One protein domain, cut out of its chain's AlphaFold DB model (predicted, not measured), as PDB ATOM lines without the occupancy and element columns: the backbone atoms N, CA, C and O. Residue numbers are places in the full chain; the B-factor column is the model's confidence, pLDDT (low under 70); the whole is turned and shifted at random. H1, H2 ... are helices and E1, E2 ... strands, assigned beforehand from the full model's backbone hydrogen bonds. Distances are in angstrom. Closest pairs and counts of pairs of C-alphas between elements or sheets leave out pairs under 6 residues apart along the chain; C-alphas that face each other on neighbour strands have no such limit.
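This is residues 150 to 283 of the 283 residues of an uncharacterized protein of Tychonema bourrellyi FEM_GT703 (UniProt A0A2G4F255). Look first for one twisted antiparallel sheet, built mainly of the four long strands E1 to E4, with the long helix H1 packed along one of its faces. The short helix H2 sits near the E1 edge, while the small hairpin of E5 and E6 lies beside E4, and the short strand E7 ends the sheet next to E4. The printed part has 134 residues, with named elements in the order H1, H2, E1 to E7; the main sheet runs E1, E2, E3, E4, E7, and the class is mixed, helices and strands. The whole is compact, with a radius of gyration of the C-alphas of 14.3 A and spans of 46 by 37 by 20 A.

Start with E1, residues 205 to 211, E2, residues 215 to 222, E3, residues 230 to 239, and E4, residues 242 to 252: they form a meander, each strand the antiparallel neighbour of the one before. Between E1 and E2 find N 208 and O 219 at 2.9 A; between E2 and E3, N 218 and O 232 at 2.9 A; between E3 and E4, N 235 and O 246 at 2.7 A. E7, residues 276 to 278, is an edge strand antiparallel to E4, with N 277 and O 251 at 2.8 A. H1, residues 150 to 174, is on the sheet at a height of 8.9 A, over E2 and E3, and runs along the strands, at 27 degrees to E3 on the local plane. Its closest C-alphas to E3 are those of Ile 160 and Ala 232, 6.6 A apart. H2, residues 181 to 187, only grazes the sheet with residues 181 to 184; the closest C-alphas of H2 and E1 are those of Gly 181 and Ser 209, 5.7 A apart. H1, with residues 166 to 170 alone, only just touches H2, with 3 pairs of C-alphas within 8 A; the closest are those of Leu 166 and Leu 184, 7.3 A apart. E5, residues 264 to 266, and E6, residues 269 to 271, form an antiparallel hairpin, with N 266 and O 269 at 2.9 A. The closest C-alphas of E4 and E6 are those of Gly 248 and Phe 270, 6.4 A apart. In H1 and H2 every O i to N i+4 pair is within hydrogen-bond range.

Find C-alpha 205 at (0.178, 41.031, 4.176), where E1 begins; E2 measures 22.8 A, E3 28.3 A and E4 32.6 A from first to last C-alpha. H1 starts at C-alpha 150, (-6.785, 33.002, 12.882), and runs 35.9 A. E7 ends at C-alpha 278, (1.698, 44.367, 23.229).

The two C-alphas farthest apart, those of Lys 225 and Asp 241, stand 45.7 A apart. The printed part has no cut. The long links are H2 to E1, 17 residues, and E4 to E5, 11 residues. Look for pLDDT under 70 at residues 189 to 197, 201 and 282 to 283; the mean of the printed part is 86.5.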
ATOM      1  N   ARG A 150      -7.637  33.682  11.897       77.75
ATOM      2  CA  ARG A 150      -6.785  33.002  12.882       77.75
ATOM      3  C   ARG A 150      -5.615  32.294  12.214       77.75
ATOM      4  O   ARG A 150      -4.487  32.436  12.672       77.75
ATOM      5  N   MET A 151      -5.856  31.581  11.116       78.38
ATOM      6  CA  MET A 151      -4.782  30.899  10.396       78.38
ATOM      7  C   MET A 151      -3.789  31.910   9.819       78.38
ATOM      8  O   MET A 151      -2.586  31.777  10.043       78.38
ATOM      9  N   ILE A 152      -4.283  32.953   9.147       81.81
ATOM     10  CA  ILE A 152      -3.403  33.963   8.554       81.81
ATOM     11  C   ILE A 152      -2.610  34.700   9.638       81.81
ATOM     12  O   ILE A 152      -1.399  34.857   9.495       81.81
ATOM     13  N   SER A 153      -3.246  35.072  10.756       83.44
ATOM     14  CA  SER A 153      -2.527  35.663  11.890       83.44
ATOM     15  C   SER A 153      -1.420  34.730  12.386       83.44
ATOM     16  O   SER A 153      -0.286  35.175  12.522       83.44
ATOM     17  N   SER A 154      -1.690  33.427  12.553       83.94
ATOM     18  CA  SER A 154      -0.700  32.447  13.022       83.94
ATOM     19  C   SER A 154       0.511  32.308  12.094       83.94
ATOM     20  O   SER A 154       1.630  32.131  12.578       83.94
ATOM     21  N   GLU A 155       0.320  32.452  10.778       83.94
ATOM     22  CA  GLU A 155       1.424  32.499   9.818       83.94
ATOM     23  C   GLU A 155       2.296  33.735  10.052       83.94
ATOM     24  O   GLU A 155       3.507  33.588  10.214       83.94
ATOM     25  N   VAL A 156       1.691  34.921  10.165       88.75
ATOM     26  CA  VAL A 156       2.427  36.161  10.467       88.75
ATOM     27  C   VAL A 156       3.165  36.046  11.807       88.75
ATOM     28  O   VAL A 156       4.296  36.515  11.931       88.75
ATOM     29  N   ARG A 157       2.580  35.366  12.806       88.69
ATOM     30  CA  ARG A 157       3.241  35.132  14.102       88.69
ATOM     31  C   ARG A 157       4.479  34.264  13.990       88.69
ATOM     32  O   ARG A 157       5.525  34.613  14.535       88.69
ATOM     33  N   ARG A 158       4.373  33.143  13.274       87.75
ATOM     34  CA  ARG A 158       5.523  32.283  12.976       87.75
ATOM     35  C   ARG A 158       6.605  33.079  12.255       87.75
ATOM     36  O   ARG A 158       7.775  32.972  12.604       87.75
ATOM     37  N   ASP A 159       6.194  33.902  11.302       87.44
ATOM     38  CA  ASP A 159       7.105  34.687  10.492       87.44
ATOM     39  C   ASP A 159       7.875  35.729  11.342       87.44
ATOM     40  O   ASP A 159       9.099  35.844  11.254       87.44
ATOM     41  N   ILE A 160       7.186  36.419  12.257       90.88
ATOM     42  CA  ILE A 160       7.799  37.332  13.234       90.88
ATOM     43  C   ILE A 160       8.821  36.613  14.128       90.88
ATOM     44  O   ILE A 160       9.921  37.131  14.335       90.88
ATOM     45  N   ARG A 161       8.496  35.418  14.642       89.12
ATOM     46  CA  ARG A 161       9.421  34.626  15.477       89.12
ATOM     47  C   ARG A 161      10.710  34.301  14.728       89.12
ATOM     48  O   ARG A 161      11.798  34.496  15.271       89.12
ATOM     49  N   SER A 162      10.586  33.850  13.480       88.44
ATOM     50  CA  SER A 162      11.736  33.568  12.618       88.44
ATOM     51  C   SER A 162      12.590  34.816  12.408       88.44
ATOM     52  O   SER A 162      13.800  34.756  12.610       88.44
ATOM     53  N   TYR A 163      11.974  35.962  12.097       90.25
ATOM     54  CA  TYR A 163      12.693  37.231  11.961       90.25
ATOM     55  C   TYR A 163      13.475  37.599  13.230       90.25
ATOM     56  O   TYR A 163      14.658  37.932  13.149       90.25
ATOM     57  N   ILE A 164      12.842  37.509  14.406       91.69
ATOM     58  CA  ILE A 164      13.481  37.848  15.684       91.69
ATOM     59  C   ILE A 164      14.675  36.938  15.966       91.69
ATOM     60  O   ILE A 164      15.748  37.422  16.331       91.69
ATOM     61  N   SER A 165      14.495  35.629  15.791       91.06
ATOM     62  CA  SER A 165      15.563  34.648  15.987       91.06
ATOM     63  C   SER A 165      16.761  34.948  15.086       91.06
ATOM     64  O   SER A 165      17.899  34.985  15.549       91.06
ATOM     65  N   LEU A 166      16.499  35.246  13.813       90.56
ATOM     66  CA  LEU A 166      17.535  35.508  12.821       90.56
ATOM     67  C   LEU A 166      18.278  36.816  13.066       90.56
ATOM     68  O   LEU A 166      19.495  36.849  12.925       90.56
ATOM     69  N   GLN A 167      17.592  37.874  13.497       92.81
ATOM     70  CA  GLN A 167      18.255  39.120  13.890       92.81
ATOM     71  C   GLN A 167      19.185  38.931  15.095       92.81
ATOM     72  O   GLN A 167      20.278  39.493  15.125       92.81
ATOM     73  N   LYS A 168      18.790  38.112  16.079       92.06
ATOM     74  CA  LYS A 168      19.656  37.791  17.224       92.06
ATOM     75  C   LYS A 168      20.894  37.006  16.801       92.06
ATOM     76  O   LYS A 168      21.983  37.326  17.269       92.06
ATOM     77  N   SER A 169      20.741  36.010  15.927       91.50
ATOM     78  CA  SER A 169      21.880  35.279  15.356       91.50
ATOM     79  C   SER A 169      22.791  36.217  14.568       91.50
ATOM     80  O   SER A 169      23.991  36.258  14.820       91.50
ATOM     81  N   PHE A 170      22.210  37.073  13.723       91.69
ATOM     82  CA  PHE A 170      22.964  38.039  12.928       91.69
ATOM     83  C   PHE A 170      23.778  38.988  13.811       91.69
ATOM     84  O   PHE A 170      24.946  39.250  13.528       91.69
ATOM     85  N   TYR A 171      23.195  39.458  14.917       92.19
ATOM     86  CA  TYR A 171      23.913  40.294  15.873       92.19
ATOM     87  C   TYR A 171      25.083  39.566  16.526       92.19
ATOM     88  O   TYR A 171      26.146  40.158  16.677       92.19
ATOM     89  N   ARG A 172      24.928  38.290  16.897       90.12
ATOM     90  CA  ARG A 172      26.040  37.505  17.463       90.12
ATOM     91  C   ARG A 172      27.206  37.390  16.483       90.12
ATOM     92  O   ARG A 172      28.352  37.479  16.908       90.12
ATOM     93  N   ASP A 173      26.908  37.264  15.193       90.56
ATOM     94  CA  ASP A 173      27.920  37.059  14.153       90.56
ATOM     95  C   ASP A 173      28.574  38.369  13.684       90.56
ATOM     96  O   ASP A 173      29.749  38.394  13.316       90.56
ATOM     97  N   LYS A 174      27.806  39.465  13.637       90.94
ATOM     98  CA  LYS A 174      28.223  40.739  13.023       90.94
ATOM     99  C   LYS A 174      28.351  41.899  14.006       90.94
ATOM    100  O   LYS A 174      28.766  42.979  13.594       90.94
ATOM    101  N   ASN A 175      27.985  41.698  15.272       89.75
ATOM    102  CA  ASN A 175      27.920  42.719  16.325       89.75
ATOM    103  C   ASN A 175      27.101  43.968  15.930       89.75
ATOM    104  O   ASN A 175      27.414  45.094  16.314       89.75
ATOM    105  N   ARG A 176      26.073  43.768  15.102       92.00
ATOM    106  CA  ARG A 176      25.071  44.761  14.688       92.00
ATOM    107  C   ARG A 176      23.837  44.041  14.170       92.00
ATOM    108  O   ARG A 176      23.937  42.883  13.774       92.00
ATOM    109  N   LEU A 177      22.689  44.709  14.131       93.62
ATOM    110  CA  LEU A 177      21.504  44.149  13.481       93.62
ATOM    111  C   LEU A 177      21.605  44.309  11.959       93.62
ATOM    112  O   LEU A 177      22.387  45.114  11.438       93.62
ATOM    113  N   ALA A 178      20.827  43.509  11.236       92.19
ATOM    114  CA  ALA A 178      20.721  43.636   9.792       92.19
ATOM    115  C   ALA A 178      19.837  44.833   9.427       92.19
ATOM    116  O   ALA A 178      18.763  45.027  10.005       92.19
ATOM    117  N   ASN A 179      20.263  45.586   8.415       91.00
ATOM    118  CA  ASN A 179      19.613  46.819   7.981       91.00
ATOM    119  C   ASN A 179      18.277  46.555   7.276       91.00
ATOM    120  O   ASN A 179      17.388  47.402   7.274       91.00
ATOM    121  N   ASN A 180      18.137  45.391   6.640       88.75
ATOM    122  CA  ASN A 180      16.934  44.979   5.925       88.75
ATOM    123  C   ASN A 180      16.866  43.448   5.776       88.75
ATOM    124  O   ASN A 180      17.823  42.719   6.044       88.75
ATOM    125  N   GLY A 181      15.719  42.950   5.316       83.19
ATOM    126  CA  GLY A 181      15.465  41.522   5.133       83.19
ATOM    127  C   GLY A 181      16.299  40.874   4.028       83.19
ATOM    128  O   GLY A 181      16.546  39.673   4.095       83.19
ATOM    129  N   GLN A 182      16.774  41.642   3.040       83.75
ATOM    130  CA  GLN A 182      17.666  41.125   1.998       83.75
ATOM    131  C   GLN A 182      19.037  40.773   2.585       83.75
ATOM    132  O   GLN A 182      19.601  39.734   2.252       83.75
ATOM    133  N   GLU A 183      19.553  41.603   3.489       86.31
ATOM    134  CA  GLU A 183      20.804  41.336   4.191       86.31
ATOM    135  C   GLU A 183      20.704  40.081   5.065       86.31
ATOM    136  O   GLU A 183      21.591  39.229   5.004       86.31
ATOM    137  N   LEU A 184      19.599  39.908   5.802       84.50
ATOM    138  CA  LEU A 184      19.340  38.664   6.536       84.50
ATOM    139  C   LEU A 184      19.300  37.456   5.585       84.50
ATOM    140  O   LEU A 184      19.951  36.445   5.840       84.50
ATOM    141  N   ALA A 185      18.575  37.565   4.468       79.50
ATOM    142  CA  ALA A 185      18.423  36.469   3.511       79.50
ATOM    143  C   ALA A 185      19.743  36.065   2.854       79.50
ATOM    144  O   ALA A 185      19.987  34.877   2.663       79.50
ATOM    145  N   ASN A 186      20.614  37.031   2.563       79.06
ATOM    146  CA  ASN A 186      21.925  36.769   1.979       79.06
ATOM    147  C   ASN A 186      22.888  36.055   2.940       79.06
ATOM    148  O   ASN A 186      23.875  35.490   2.481       79.06
ATOM    149  N   ASN A 187      22.643  36.098   4.252       74.75
ATOM    150  CA  ASN A 187      23.494  35.436   5.245       74.75
ATOM    151  C   ASN A 187      22.912  34.092   5.707       74.75
ATOM    152  O   ASN A 187      23.671  33.182   6.018       74.75
ATOM    153  N   TYR A 188      21.588  33.927   5.662       76.56
ATOM    154  CA  TYR A 188      20.893  32.704   6.078       76.56
ATOM    155  C   TYR A 188      20.106  32.080   4.915       76.56
ATOM    156  O   TYR A 188      18.934  31.750   5.074       76.56
ATOM    157  N   TRP A 189      20.744  31.942   3.740       51.72
ATOM    158  CA  TRP A 189      20.170  31.591   2.417       51.72
ATOM    159  C   TRP A 189      19.126  30.457   2.369       51.72
ATOM    160  O   TRP A 189      18.398  30.363   1.382       51.72
ATOM    161  N   GLN A 190      19.022  29.609   3.395       53.69
ATOM    162  CA  GLN A 190      18.041  28.522   3.470       53.69
ATOM    163  C   GLN A 190      16.813  28.817   4.354       53.69
ATOM    164  O   GLN A 190      15.799  28.137   4.222       53.69
ATOM    165  N   GLU A 191      16.845  29.845   5.208       52.41
ATOM    166  CA  GLU A 191      15.828  30.042   6.256       52.41
ATOM    167  C   GLU A 191      14.803  31.148   5.951       52.41
ATOM    168  O   GLU A 191      13.771  31.243   6.618       52.41
ATOM    169  N   LEU A 192      15.024  31.980   4.927       53.09
ATOM    170  CA  LEU A 192      14.240  33.206   4.744       53.09
ATOM    171  C   LEU A 192      13.460  33.252   3.426       53.09
ATOM    172  O   LEU A 192      13.997  33.544   2.360       53.09
ATOM    173  N   LYS A 193      12.130  33.144   3.536       55.97
ATOM    174  CA  LYS A 193      11.196  33.645   2.509       55.97
ATOM    175  C   LYS A 193      11.145  35.183   2.456       55.97
ATOM    176  O   LYS A 193      10.748  35.750   1.445       55.97
ATOM    177  N   PHE A 194      11.607  35.859   3.507       54.50
ATOM    178  CA  PHE A 194      11.432  37.298   3.742       54.50
ATOM    179  C   PHE A 194      12.257  38.224   2.848       54.50
ATOM    180  O   PHE A 194      11.802  39.318   2.537       54.50
ATOM    181  N   GLY A 195      13.467  37.823   2.441       52.38
ATOM    182  CA  GLY A 195      14.332  38.704   1.643       52.38
ATOM    183  C   GLY A 195      13.817  38.907   0.221       52.38
ATOM    184  O   GLY A 195      13.924  39.997  -0.328       52.38
ATOM    185  N   LYS A 196      13.190  37.873  -0.355       56.12
ATOM    186  CA  LYS A 196      12.636  37.917  -1.717       56.12
ATOM    187  C   LYS A 196      11.131  38.191  -1.743       56.12
ATOM    188  O   LYS A 196      10.648  38.810  -2.687       56.12
ATOM    189  N   GLN A 197      10.378  37.747  -0.735       62.94
ATOM    190  CA  GLN A 197       8.930  37.949  -0.688       62.94
ATOM    191  C   GLN A 197       8.584  39.174   0.163       62.94
ATOM    192  O   GLN A 197       8.610  39.133   1.388       62.94
ATOM    193  N   LYS A 198       8.153  40.257  -0.497       73.19
ATOM    194  CA  LYS A 198       7.562  41.443   0.158       73.19
ATOM    195  C   LYS A 198       6.151  41.188   0.709       73.19
ATOM    196  O   LYS A 198       5.416  42.135   0.986       73.19
ATOM    197  N   GLN A 199       5.718  39.930   0.767       74.88
ATOM    198  CA  GLN A 199       4.357  39.525   1.101       74.88
ATOM    199  C   GLN A 199       4.354  38.147   1.768       74.88
ATOM    200  O   GLN A 199       5.267  37.355   1.535       74.88
ATOM    201  N   ASN A 200       3.318  37.846   2.554       74.50
ATOM    202  CA  ASN A 200       3.130  36.495   3.091       74.50
ATOM    203  C   ASN A 200       2.729  35.501   1.984       74.50
ATOM    204  O   ASN A 200       2.386  35.900   0.870       74.50
ATOM    205  N   ARG A 201       2.703  34.201   2.310       69.56
ATOM    206  CA  ARG A 201       2.396  33.111   1.362       69.56
ATOM    207  C   ARG A 201       1.105  33.334   0.574       69.56
ATOM    208  O   ARG A 201       1.056  33.018  -0.608       69.56
ATOM    209  N   TYR A 202       0.085  33.871   1.236       70.19
ATOM    210  CA  TYR A 202      -1.234  34.112   0.649       70.19
ATOM    211  C   TYR A 202      -1.429  35.557   0.156       70.19
ATOM    212  O   TYR A 202      -2.512  35.922  -0.284       70.19
ATOM    213  N   GLY A 203      -0.400  36.404   0.258       75.94
ATOM    214  CA  GLY A 203      -0.406  37.783  -0.231       75.94
ATOM    215  C   GLY A 203      -1.351  38.754   0.495       75.94
ATOM    216  O   GLY A 203      -1.547  39.872   0.018       75.94
ATOM    217  N   PHE A 204      -1.906  38.371   1.647       84.44
ATOM    218  CA  PHE A 204      -2.753  39.211   2.502       84.44
ATOM    219  C   PHE A 204      -1.989  40.260   3.307       84.44
ATOM    220  O   PHE A 204      -2.590  41.235   3.748       84.44
ATOM    221  N   TYR A 205      -0.683  40.083   3.485       88.69
ATOM    222  CA  TYR A 205       0.178  41.031   4.176       88.69
ATOM    223  C   TYR A 205       1.282  41.512   3.252       88.69
ATOM    224  O   TYR A 205       1.796  40.758   2.427       88.69
ATOM    225  N   ARG A 206       1.655  42.778   3.412       90.81
ATOM    226  CA  ARG A 206       2.898  43.342   2.895       90.81
ATOM    227  C   ARG A 206       3.925  43.349   4.017       90.81
ATOM    228  O   ARG A 206       3.651  43.874   5.097       90.81
ATOM    229  N   TYR A 207       5.088  42.781   3.738       91.12
ATOM    230  CA  TYR A 207       6.207  42.723   4.661       91.12
ATOM    231  C   TYR A 207       7.210  43.821   4.351       91.12
ATOM    232  O   TYR A 207       7.537  44.074   3.190       91.12
ATOM    233  N   ASP A 208       7.681  44.456   5.412       90.25
ATOM    234  CA  ASP A 208       8.765  45.419   5.382       90.25
ATOM    235  C   ASP A 208       9.663  45.214   6.600       90.25
ATOM    236  O   ASP A 208       9.209  44.787   7.663       90.25
ATOM    237  N   SER A 209      10.949  45.487   6.446       90.69
ATOM    238  CA  SER A 209      11.921  45.294   7.515       90.69
ATOM    239  C   SER A 209      13.024  46.322   7.402       90.69
ATOM    240  O   SER A 209      13.592  46.502   6.324       90.69
ATOM    241  N   GLN A 210      13.361  46.921   8.529       91.38
ATOM    242  CA  GLN A 210      14.338  47.995   8.630       91.38
ATOM    243  C   GLN A 210      15.138  47.807   9.916       91.38
ATOM    244  O   GLN A 210      14.583  47.367  10.926       91.38
ATOM    245  N   GLY A 211      16.418  48.142   9.899       90.12
ATOM    246  CA  GLY A 211      17.268  48.068  11.075       90.12
ATOM    247  C   GLY A 211      18.464  49.001  11.005       90.12
ATOM    248  O   GLY A 211      18.810  49.517   9.944       90.12
ATOM    249  N   ASP A 212      19.059  49.213  12.168       89.44
ATOM    250  CA  ASP A 212      20.287  49.955  12.404       89.44
ATOM    251  C   ASP A 212      21.091  49.281  13.535       89.44
ATOM    252  O   ASP A 212      20.779  48.172  13.973       89.44
ATOM    253  N   ALA A 213      22.150  49.930  14.022       86.56
ATOM    254  CA  ALA A 213      23.015  49.366  15.061       86.56
ATOM    255  C   ALA A 213      22.300  49.092  16.402       86.56
ATOM    256  O   ALA A 213      22.754  48.253  17.176       86.56
ATOM    257  N   THR A 214      21.205  49.794  16.686       89.00
ATOM    258  CA  THR A 214      20.536  49.825  17.995       89.00
ATOM    259  C   THR A 214      19.140  49.215  17.983       89.00
ATOM    260  O   THR A 214      18.643  48.801  19.031       89.00
ATOM    261  N   LYS A 215      18.493  49.145  16.817       93.94
ATOM    262  CA  LYS A 215      17.154  48.573  16.676       93.94
ATOM    263  C   LYS A 215      16.939  47.918  15.322       93.94
ATOM    264  O   LYS A 215      17.491  48.334  14.313       93.94
ATOM    265  N   ALA A 216      16.058  46.929  15.284       95.06
ATOM    266  CA  ALA A 216      15.550  46.350  14.049       95.06
ATOM    267  C   ALA A 216      14.063  46.069  14.188       95.06
ATOM    268  O   ALA A 216      13.594  45.650  15.243       95.06
ATOM    269  N   SER A 217      13.308  46.312  13.126       94.88
ATOM    270  CA  SER A 217      11.865  46.133  13.105       94.88
ATOM    271  C   SER A 217      11.407  45.383  11.867       94.88
ATOM    272  O   SER A 217      11.953  45.532  10.772       94.88
ATOM    273  N   PHE A 218      10.368  44.587  12.068       94.12
ATOM    274  CA  PHE A 218       9.640  43.870  11.041       94.12
ATOM    275  C   PHE A 218       8.183  44.310  11.085       94.12
ATOM    276  O   PHE A 218       7.551  44.296  12.140       94.12
ATOM    277  N   THR A 219       7.651  44.708   9.940       95.12
ATOM    278  CA  THR A 219       6.291  45.208   9.787       95.12
ATOM    279  C   THR A 219       5.516  44.271   8.876       95.12
ATOM    280  O   THR A 219       5.898  44.069   7.726       95.12
ATOM    281  N   ALA A 220       4.388  43.764   9.361       94.81
ATOM    282  CA  ALA A 220       3.398  43.068   8.556       94.81
ATOM    283  C   ALA A 220       2.145  43.942   8.453       94.81
ATOM    284  O   ALA A 220       1.331  44.009   9.372       94.81
ATOM    285  N   THR A 221       2.002  44.632   7.321       95.19
ATOM    286  CA  THR A 221       0.842  45.483   7.031       95.19
ATOM    287  C   THR A 221      -0.233  44.659   6.341       95.19
ATOM    288  O   THR A 221       0.018  44.123   5.260       95.19
ATOM    289  N   SER A 222      -1.420  44.566   6.929       93.06
ATOM    290  CA  SER A 222      -2.558  43.921   6.281       93.06
ATOM    291  C   SER A 222      -2.967  44.678   5.014       93.06
ATOM    292  O   SER A 222      -3.029  45.905   4.989       93.06
ATOM    293  N   LYS A 223      -3.302  43.941   3.955       89.50
ATOM    294  CA  LYS A 223      -3.938  44.480   2.746       89.50
ATOM    295  C   LYS A 223      -5.468  44.438   2.803       89.50
ATOM    296  O   LYS A 223      -6.112  44.896   1.865       89.50
ATOM    297  N   ARG A 224      -6.051  43.877   3.866       85.31
ATOM    298  CA  ARG A 224      -7.500  43.752   4.047       85.31
ATOM    299  C   ARG A 224      -7.983  44.473   5.302       85.31
ATOM    300  O   ARG A 224      -7.280  44.541   6.309       85.31
ATOM    301  N   LYS A 225      -9.218  44.976   5.250       86.56
ATOM    302  CA  LYS A 225      -9.849  45.732   6.346       86.56
ATOM    303  C   LYS A 225     -10.267  44.863   7.534       86.56
ATOM    304  O   LYS A 225     -10.528  45.404   8.596       86.56
ATOM    305  N   ASP A 226     -10.351  43.549   7.355       85.88
ATOM    306  CA  ASP A 226     -10.804  42.574   8.353       85.88
ATOM    307  C   ASP A 226      -9.659  41.879   9.107       85.88
ATOM    308  O   ASP A 226      -9.910  41.095  10.020       85.88
ATOM    309  N   PHE A 227      -8.406  42.205   8.788       89.94
ATOM    310  CA  PHE A 227      -7.215  41.681   9.459       89.94
ATOM    311  C   PHE A 227      -6.476  42.764  10.244       89.94
ATOM    312  O   PHE A 227      -6.424  43.924   9.833       89.94
ATOM    313  N   THR A 228      -5.893  42.382  11.379       94.06
ATOM    314  CA  THR A 228      -4.996  43.232  12.170       94.06
ATOM    315  C   THR A 228      -3.644  43.383  11.476       94.06
ATOM    316  O   THR A 228      -3.285  42.601  10.603       94.06
ATOM    317  N   SER A 229      -2.890  44.419  11.832       96.00
ATOM    318  CA  SER A 229      -1.514  44.600  11.367       96.00
ATOM    319  C   SER A 229      -0.541  44.446  12.529       96.00
ATOM    320  O   SER A 229      -0.894  44.686  13.684       96.00
ATOM    321  N   TYR A 230       0.697  44.076  12.214       96.12
ATOM    322  CA  TYR A 230       1.704  43.742  13.214       96.12
ATOM    323  C   TYR A 230       2.995  44.514  12.992       96.12
ATOM    324  O   TYR A 230       3.424  44.734  11.854       96.12
ATOM    325  N   ARG A 231       3.664  44.853  14.091       96.38
ATOM    326  CA  ARG A 231       5.050  45.309  14.078       96.38
ATOM    327  C   ARG A 231       5.823  44.656  15.211       96.38
ATOM    328  O   ARG A 231       5.493  44.832  16.375       96.38
ATOM    329  N   ALA A 232       6.872  43.930  14.857       95.50
ATOM    330  CA  ALA A 232       7.850  43.411  15.797       95.50
ATOM    331  C   ALA A 232       9.067  44.327  15.812       95.50
ATOM    332  O   ALA A 232       9.472  44.842  14.769       95.50
ATOM    333  N   THR A 233       9.654  44.569  16.977       95.88
ATOM    334  CA  THR A 233      10.872  45.377  17.098       95.88
ATOM    335  C   THR A 233      11.790  44.793  18.154       95.88
ATOM    336  O   THR A 233      11.338  44.324  19.193       95.88
ATOM    337  N   ILE A 234      13.082  44.811  17.857       95.19
ATOM    338  CA  ILE A 234      14.172  44.418  18.737       95.19
ATOM    339  C   ILE A 234      14.992  45.673  18.985       95.19
ATOM    340  O   ILE A 234      15.383  46.348  18.037       95.19
ATOM    341  N   PHE A 235      15.260  45.953  20.246       94.50
ATOM    342  CA  PHE A 235      16.153  46.991  20.719       94.50
ATOM    343  C   PHE A 235      17.359  46.359  21.384       94.50
ATOM    344  O   PHE A 235      17.255  45.324  22.048       94.50
ATOM    345  N   ILE A 236      18.488  47.030  21.237       92.69
ATOM    346  CA  ILE A 236      19.734  46.680  21.893       92.69
ATOM    347  C   ILE A 236      20.028  47.773  22.892       92.69
ATOM    348  O   ILE A 236      20.299  48.917  22.532       92.69
ATOM    349  N   VAL A 237      19.946  47.402  24.161       90.12
ATOM    350  CA  VAL A 237      20.260  48.289  25.271       90.12
ATOM    351  C   VAL A 237      21.590  47.840  25.843       90.12
ATOM    352  O   VAL A 237      21.778  46.666  26.161       90.12
ATOM    353  N   LYS A 238      22.531  48.774  25.938       84.50
ATOM    354  CA  LYS A 238      23.795  48.541  26.624       84.50
ATOM    355  C   LYS A 238      23.587  48.829  28.107       84.50
ATOM    356  O   LYS A 238      23.338  49.977  28.467       84.50
ATOM    357  N   ASP A 239      23.693  47.802  28.942       80.56
ATOM    358  CA  ASP A 239      23.753  47.947  30.395       80.56
ATOM    359  C   ASP A 239      25.166  47.588  30.864       80.56
ATOM    360  O   ASP A 239      25.586  46.428  30.826       80.56
ATOM    361  N   LYS A 240      25.925  48.620  31.248       79.88
ATOM    362  CA  LYS A 240      27.362  48.540  31.561       79.88
ATOM    363  C   LYS A 240      28.155  47.889  30.416       79.88
ATOM    364  O   LYS A 240      28.314  48.506  29.361       79.88
ATOM    365  N   ASP A 241      28.610  46.652  30.620       75.62
ATOM    366  CA  ASP A 241      29.430  45.866  29.693       75.62
ATOM    367  C   ASP A 241      28.634  44.784  28.945       75.62
ATOM    368  O   ASP A 241      29.181  44.108  28.076       75.62
ATOM    369  N   ASN A 242      27.336  44.637  29.238       78.38
ATOM    370  CA  ASN A 242      26.478  43.632  28.618       78.38
ATOM    371  C   ASN A 242      25.454  44.271  27.676       78.38
ATOM    372  O   ASN A 242      24.798  45.264  27.995       78.38
ATOM    373  N   TYR A 243      25.283  43.661  26.505       84.00
ATOM    374  CA  TYR A 243      24.197  43.995  25.589       84.00
ATOM    375  C   TYR A 243      22.966  43.160  25.936       84.00
ATOM    376  O   TYR A 243      23.021  41.929  25.937       84.00
ATOM    377  N   GLN A 244      21.847  43.829  26.198       89.38
ATOM    378  CA  GLN A 244      20.554  43.197  26.413       89.38
ATOM    379  C   GLN A 244      19.644  43.432  25.207       89.38
ATOM    380  O   GLN A 244      19.509  44.551  24.709       89.38
ATOM    381  N   PHE A 245      18.976  42.367  24.763       91.00
ATOM    382  CA  PHE A 245      17.924  42.456  23.758       91.00
ATOM    383  C   PHE A 245      16.581  42.677  24.443       91.00
ATOM    384  O   PHE A 245      16.116  41.808  25.181       91.00
ATOM    385  N   ILE A 246      15.937  43.802  24.148       92.44
ATOM    386  CA  ILE A 246      14.532  44.024  24.485       92.44
ATOM    387  C   ILE A 246      13.742  43.884  23.195       92.44
ATOM    388  O   ILE A 246      13.961  44.630  22.249       92.44
ATOM    389  N   GLN A 247      12.841  42.914  23.131       93.00
ATOM    390  CA  GLN A 247      11.993  42.702  21.964       93.00
ATOM    391  C   GLN A 247      10.537  42.900  22.345       93.00
ATOM    392  O   GLN A 247      10.155  42.603  23.475       93.00
ATOM    393  N   GLY A 248       9.726  43.300  21.377       93.31
ATOM    394  CA  GLY A 248       8.292  43.184  21.531       93.31
ATOM    395  C   GLY A 248       7.526  43.241  20.225       93.31
ATOM    396  O   GLY A 248       8.083  43.523  19.156       93.31
ATOM    397  N   ILE A 249       6.242  42.906  20.314       95.56
ATOM    398  CA  ILE A 249       5.345  42.748  19.172       95.56
ATOM    399  C   ILE A 249       4.072  43.538  19.438       95.56
ATOM    400  O   ILE A 249       3.308  43.208  20.338       95.56
ATOM    401  N   CYS A 250       3.825  44.544  18.609       96.44
ATOM    402  CA  CYS A 250       2.594  45.315  18.626       96.44
ATOM    403  C   CYS A 250       1.622  44.775  17.582       96.44
ATOM    404  O   CYS A 250       1.976  44.625  16.410       96.44
ATOM    405  N   GLU A 251       0.392  44.511  18.010       96.25
ATOM    406  CA  GLU A 251      -0.750  44.162  17.162       96.25
ATOM    407  C   GLU A 251      -1.785  45.286  17.247       96.25
ATOM    408  O   GLU A 251      -2.068  45.771  18.340       96.25
ATOM    409  N   THR A 252      -2.357  45.715  16.119       96.94
ATOM    410  CA  THR A 252      -3.436  46.715  16.143       96.94
ATOM    411  C   THR A 252      -4.642  46.202  16.935       96.94
ATOM    412  O   THR A 252      -5.068  45.064  16.750       96.94
ATOM    413  N   ASP A 253      -5.238  47.047  17.780       95.56
ATOM    414  CA  ASP A 253      -6.349  46.643  18.664       95.56
ATOM    415  C   ASP A 253      -7.609  46.240  17.884       95.56
ATOM    416  O   ASP A 253      -8.458  45.486  18.361       95.56
ATOM    417  N   LYS A 254      -7.732  46.765  16.663       94.56
ATOM    418  CA  LYS A 254      -8.780  46.446  15.694       94.56
ATOM    419  C   LYS A 254      -8.145  46.100  14.344       94.56
ATOM    420  O   LYS A 254      -7.012  46.520  14.082       94.56
ATOM    421  N   PRO A 255      -8.860  45.371  13.471       93.25
ATOM    422  CA  PRO A 255      -8.465  45.213  12.079       93.25
ATOM    423  C   PRO A 255      -8.095  46.545  11.419       93.25
ATOM    424  O   PRO A 255      -8.805  47.540  11.571       93.25
ATOM    425  N   SER A 256      -6.956  46.575  10.734       93.75
ATOM    426  CA  SER A 256      -6.374  47.797  10.183       93.75
ATOM    427  C   SER A 256      -5.421  47.470   9.043       93.75
ATOM    428  O   SER A 256      -4.548  46.613   9.176       93.75
ATOM    429  N   MET A 257      -5.539  48.222   7.948       94.19
ATOM    430  CA  MET A 257      -4.588  48.209   6.828       94.19
ATOM    431  C   MET A 257      -3.387  49.142   7.049       94.19
ATOM    432  O   MET A 257      -2.516  49.258   6.190       94.19
ATOM    433  N   THR A 258      -3.337  49.807   8.200       95.50
ATOM    434  CA  THR A 258      -2.204  50.617   8.641       95.50
ATOM    435  C   THR A 258      -1.517  49.879   9.778       95.50
ATOM    436  O   THR A 258      -2.157  49.527  10.773       95.50
ATOM    437  N   ALA A 259      -0.220  49.622   9.621       95.50
ATOM    438  CA  ALA A 259       0.566  48.956  10.648       95.50
ATOM    439  C   ALA A 259       0.856  49.877  11.844       95.50
ATOM    440  O   ALA A 259       0.914  51.094  11.658       95.50
ATOM    441  N   PRO A 260       1.079  49.312  13.048       96.75
ATOM    442  CA  PRO A 260       1.507  50.097  14.200       96.75
ATOM    443  C   PRO A 260       2.795  50.868  13.902       96.75
ATOM    444  O   PRO A 260       3.673  50.375  13.187       96.75
ATOM    445  N   GLU A 261       2.937  52.058  14.482       95.56
ATOM    446  CA  GLU A 261       4.200  52.800  14.487       95.56
ATOM    447  C   GLU A 261       5.317  52.040  15.220       95.56
ATOM    448  O   GLU A 261       5.088  50.997  15.831       95.56
ATOM    449  N   ILE A 262       6.570  52.490  15.072       93.44
ATOM    450  CA  ILE A 262       7.691  51.819  15.741       93.44
ATOM    451  C   ILE A 262       7.488  52.002  17.251       93.44
ATOM    452  O   ILE A 262       7.376  53.147  17.693       93.44
ATOM    453  N   PRO A 263       7.422  50.911  18.032       93.56
ATOM    454  CA  PRO A 263       7.287  50.992  19.481       93.56
ATOM    455  C   PRO A 263       8.463  51.750  20.099       93.56
ATOM    456  O   PRO A 263       9.510  51.925  19.475       93.56
ATOM    457  N   GLN A 264       8.299  52.200  21.337       93.44
ATOM    458  CA  GLN A 264       9.333  52.936  22.062       93.44
ATOM    459  C   GLN A 264       9.808  52.149  23.283       93.44
ATOM    460  O   GLN A 264       9.101  51.287  23.804       93.44
ATOM    461  N   LEU A 265      11.017  52.468  23.745       91.06
ATOM    462  CA  LEU A 265      11.496  52.063  25.059       91.06
ATOM    463  C   LEU A 265      11.298  53.224  26.030       91.06
ATOM    464  O   LEU A 265      12.035  54.206  25.975       91.06
ATOM    465  N   VAL A 266      10.327  53.100  26.930       88.94
ATOM    466  CA  VAL A 266      10.066  54.089  27.982       88.94
ATOM    467  C   VAL A 266      10.493  53.484  29.311       88.94
ATOM    468  O   VAL A 266       9.963  52.461  29.738       88.94
ATOM    469  N   ASN A 267      11.495  54.087  29.957       85.31
ATOM    470  CA  ASN A 267      12.081  53.591  31.211       85.31
ATOM    471  C   ASN A 267      12.535  52.118  31.129       85.31
ATOM    472  O   ASN A 267      12.290  51.330  32.041       85.31
ATOM    473  N   GLY A 268      13.140  51.728  30.001       82.50
ATOM    474  CA  GLY A 268      13.603  50.356  29.767       82.50
ATOM    475  C   GLY A 268      12.487  49.335  29.522       82.50
ATOM    476  O   GLY A 268      12.768  48.146  29.419       82.50
ATOM    477  N   LYS A 269      11.227  49.772  29.408       87.56
ATOM    478  CA  LYS A 269      10.088  48.911  29.079       87.56
ATOM    479  C   LYS A 269       9.629  49.152  27.650       87.56
ATOM    480  O   LYS A 269       9.552  50.291  27.195       87.56
ATOM    481  N   PHE A 270       9.326  48.063  26.954       92.38
ATOM    482  CA  PHE A 270       8.742  48.096  25.621       92.38
ATOM    483  C   PHE A 270       7.318  48.662  25.689       92.38
ATOM    484  O   PHE A 270       6.517  48.224  26.513       92.38
ATOM    485  N   GLN A 271       7.012  49.641  24.839       95.25
ATOM    486  CA  GLN A 271       5.699  50.270  24.783       95.25
ATOM    487  C   GLN A 271       5.203  50.372  23.340       95.25
ATOM    488  O   GLN A 271       5.834  51.001  22.485       95.25
ATOM    489  N   CYS A 272       4.042  49.765  23.087       96.12
ATOM    490  CA  CYS A 272       3.344  49.875  21.814       96.12
ATOM    491  C   CYS A 272       2.703  51.257  21.625       96.12
ATOM    492  O   CYS A 272       2.279  51.876  22.606       96.12
ATOM    493  N   PRO A 273       2.617  51.746  20.376       95.81
ATOM    494  CA  PRO A 273       1.955  53.009  20.083       95.81
ATOM    495  C   PRO A 273       0.434  52.922  20.321       95.81
ATOM    496  O   PRO A 273      -0.133  51.823  20.320       95.81
ATOM    497  N   PRO A 274      -0.254  54.069  20.481       95.81
ATOM    498  CA  PRO A 274      -1.705  54.110  20.641       95.81
ATOM    499  C   PRO A 274      -2.451  53.357  19.530       95.81
ATOM    500  O   PRO A 274      -2.081  53.423  18.359       95.81
ATOM    501  N   GLY A 275      -3.524  52.651  19.899       94.75
ATOM    502  CA  GLY A 275      -4.300  51.814  18.972       94.75
ATOM    503  C   GLY A 275      -3.660  50.456  18.666       94.75
ATOM    504  O   GLY A 275      -4.098  49.758  17.742       94.75
ATOM    505  N   SER A 276      -2.623  50.079  19.416       96.38
ATOM    506  CA  SER A 276      -2.027  48.753  19.371       96.38
ATOM    507  C   SER A 276      -1.667  48.244  20.762       96.38
ATOM    508  O   SER A 276      -1.305  49.010  21.655       96.38
ATOM    509  N   SER A 277      -1.726  46.927  20.914       95.56
ATOM    510  CA  SER A 277      -1.436  46.218  22.152       95.56
ATOM    511  C   SER A 277      -0.166  45.393  22.021       95.56
ATOM    512  O   SER A 277       0.097  44.800  20.971       95.56
ATOM    513  N   ASP A 278       0.579  45.296  23.121       94.25
ATOM    514  CA  ASP A 278       1.698  44.367  23.229       94.25
ATOM    515  C   ASP A 278       1.176  42.923  23.279       94.25
ATOM    516  O   ASP A 278       0.277  42.582  24.054       94.25
ATOM    517  N   LYS A 279       1.716  42.077  22.403       91.94
ATOM    518  CA  LYS A 279       1.401  40.651  22.295       91.94
ATOM    519  C   LYS A 279       2.623  39.761  22.450       91.94
ATOM    520  O   LYS A 279       2.541  38.585  22.117       91.94
ATOM    521  N   SER A 280       3.727  40.277  22.972       84.81
ATOM    522  CA  SER A 280       4.995  39.550  23.080       84.81
ATOM    523  C   SER A 280       4.873  38.203  23.808       84.81
ATOM    524  O   SER A 280       5.445  37.222  23.343       84.81
ATOM    525  N   ASP A 281       4.052  38.120  24.861       76.88
ATOM    526  CA  ASP A 281       3.832  36.888  25.645       76.88
ATOM    527  C   ASP A 281       2.998  35.820  24.914       76.88
ATOM    528  O   ASP A 281       2.991  34.650  25.287       76.88
ATOM    529  N   GLY A 282       2.265  36.212  23.868       64.06
ATOM    530  CA  GLY A 282       1.453  35.307  23.047       64.06
ATOM    531  C   GLY A 282       2.196  34.736  21.834       64.06
ATOM    532  O   GLY A 282       1.559  34.103  20.982       64.06
ATOM    533  N   PHE A 283       3.494  35.034  21.717       59.59
ATOM    534  CA  PHE A 283       4.377  34.699  20.599       59.59
ATOM    535  C   PHE A 283       5.621  33.960  21.087       59.59
ATOM    536  O   PHE A 283       5.536  33.208  22.065       59.59
TER     537      PHE A 283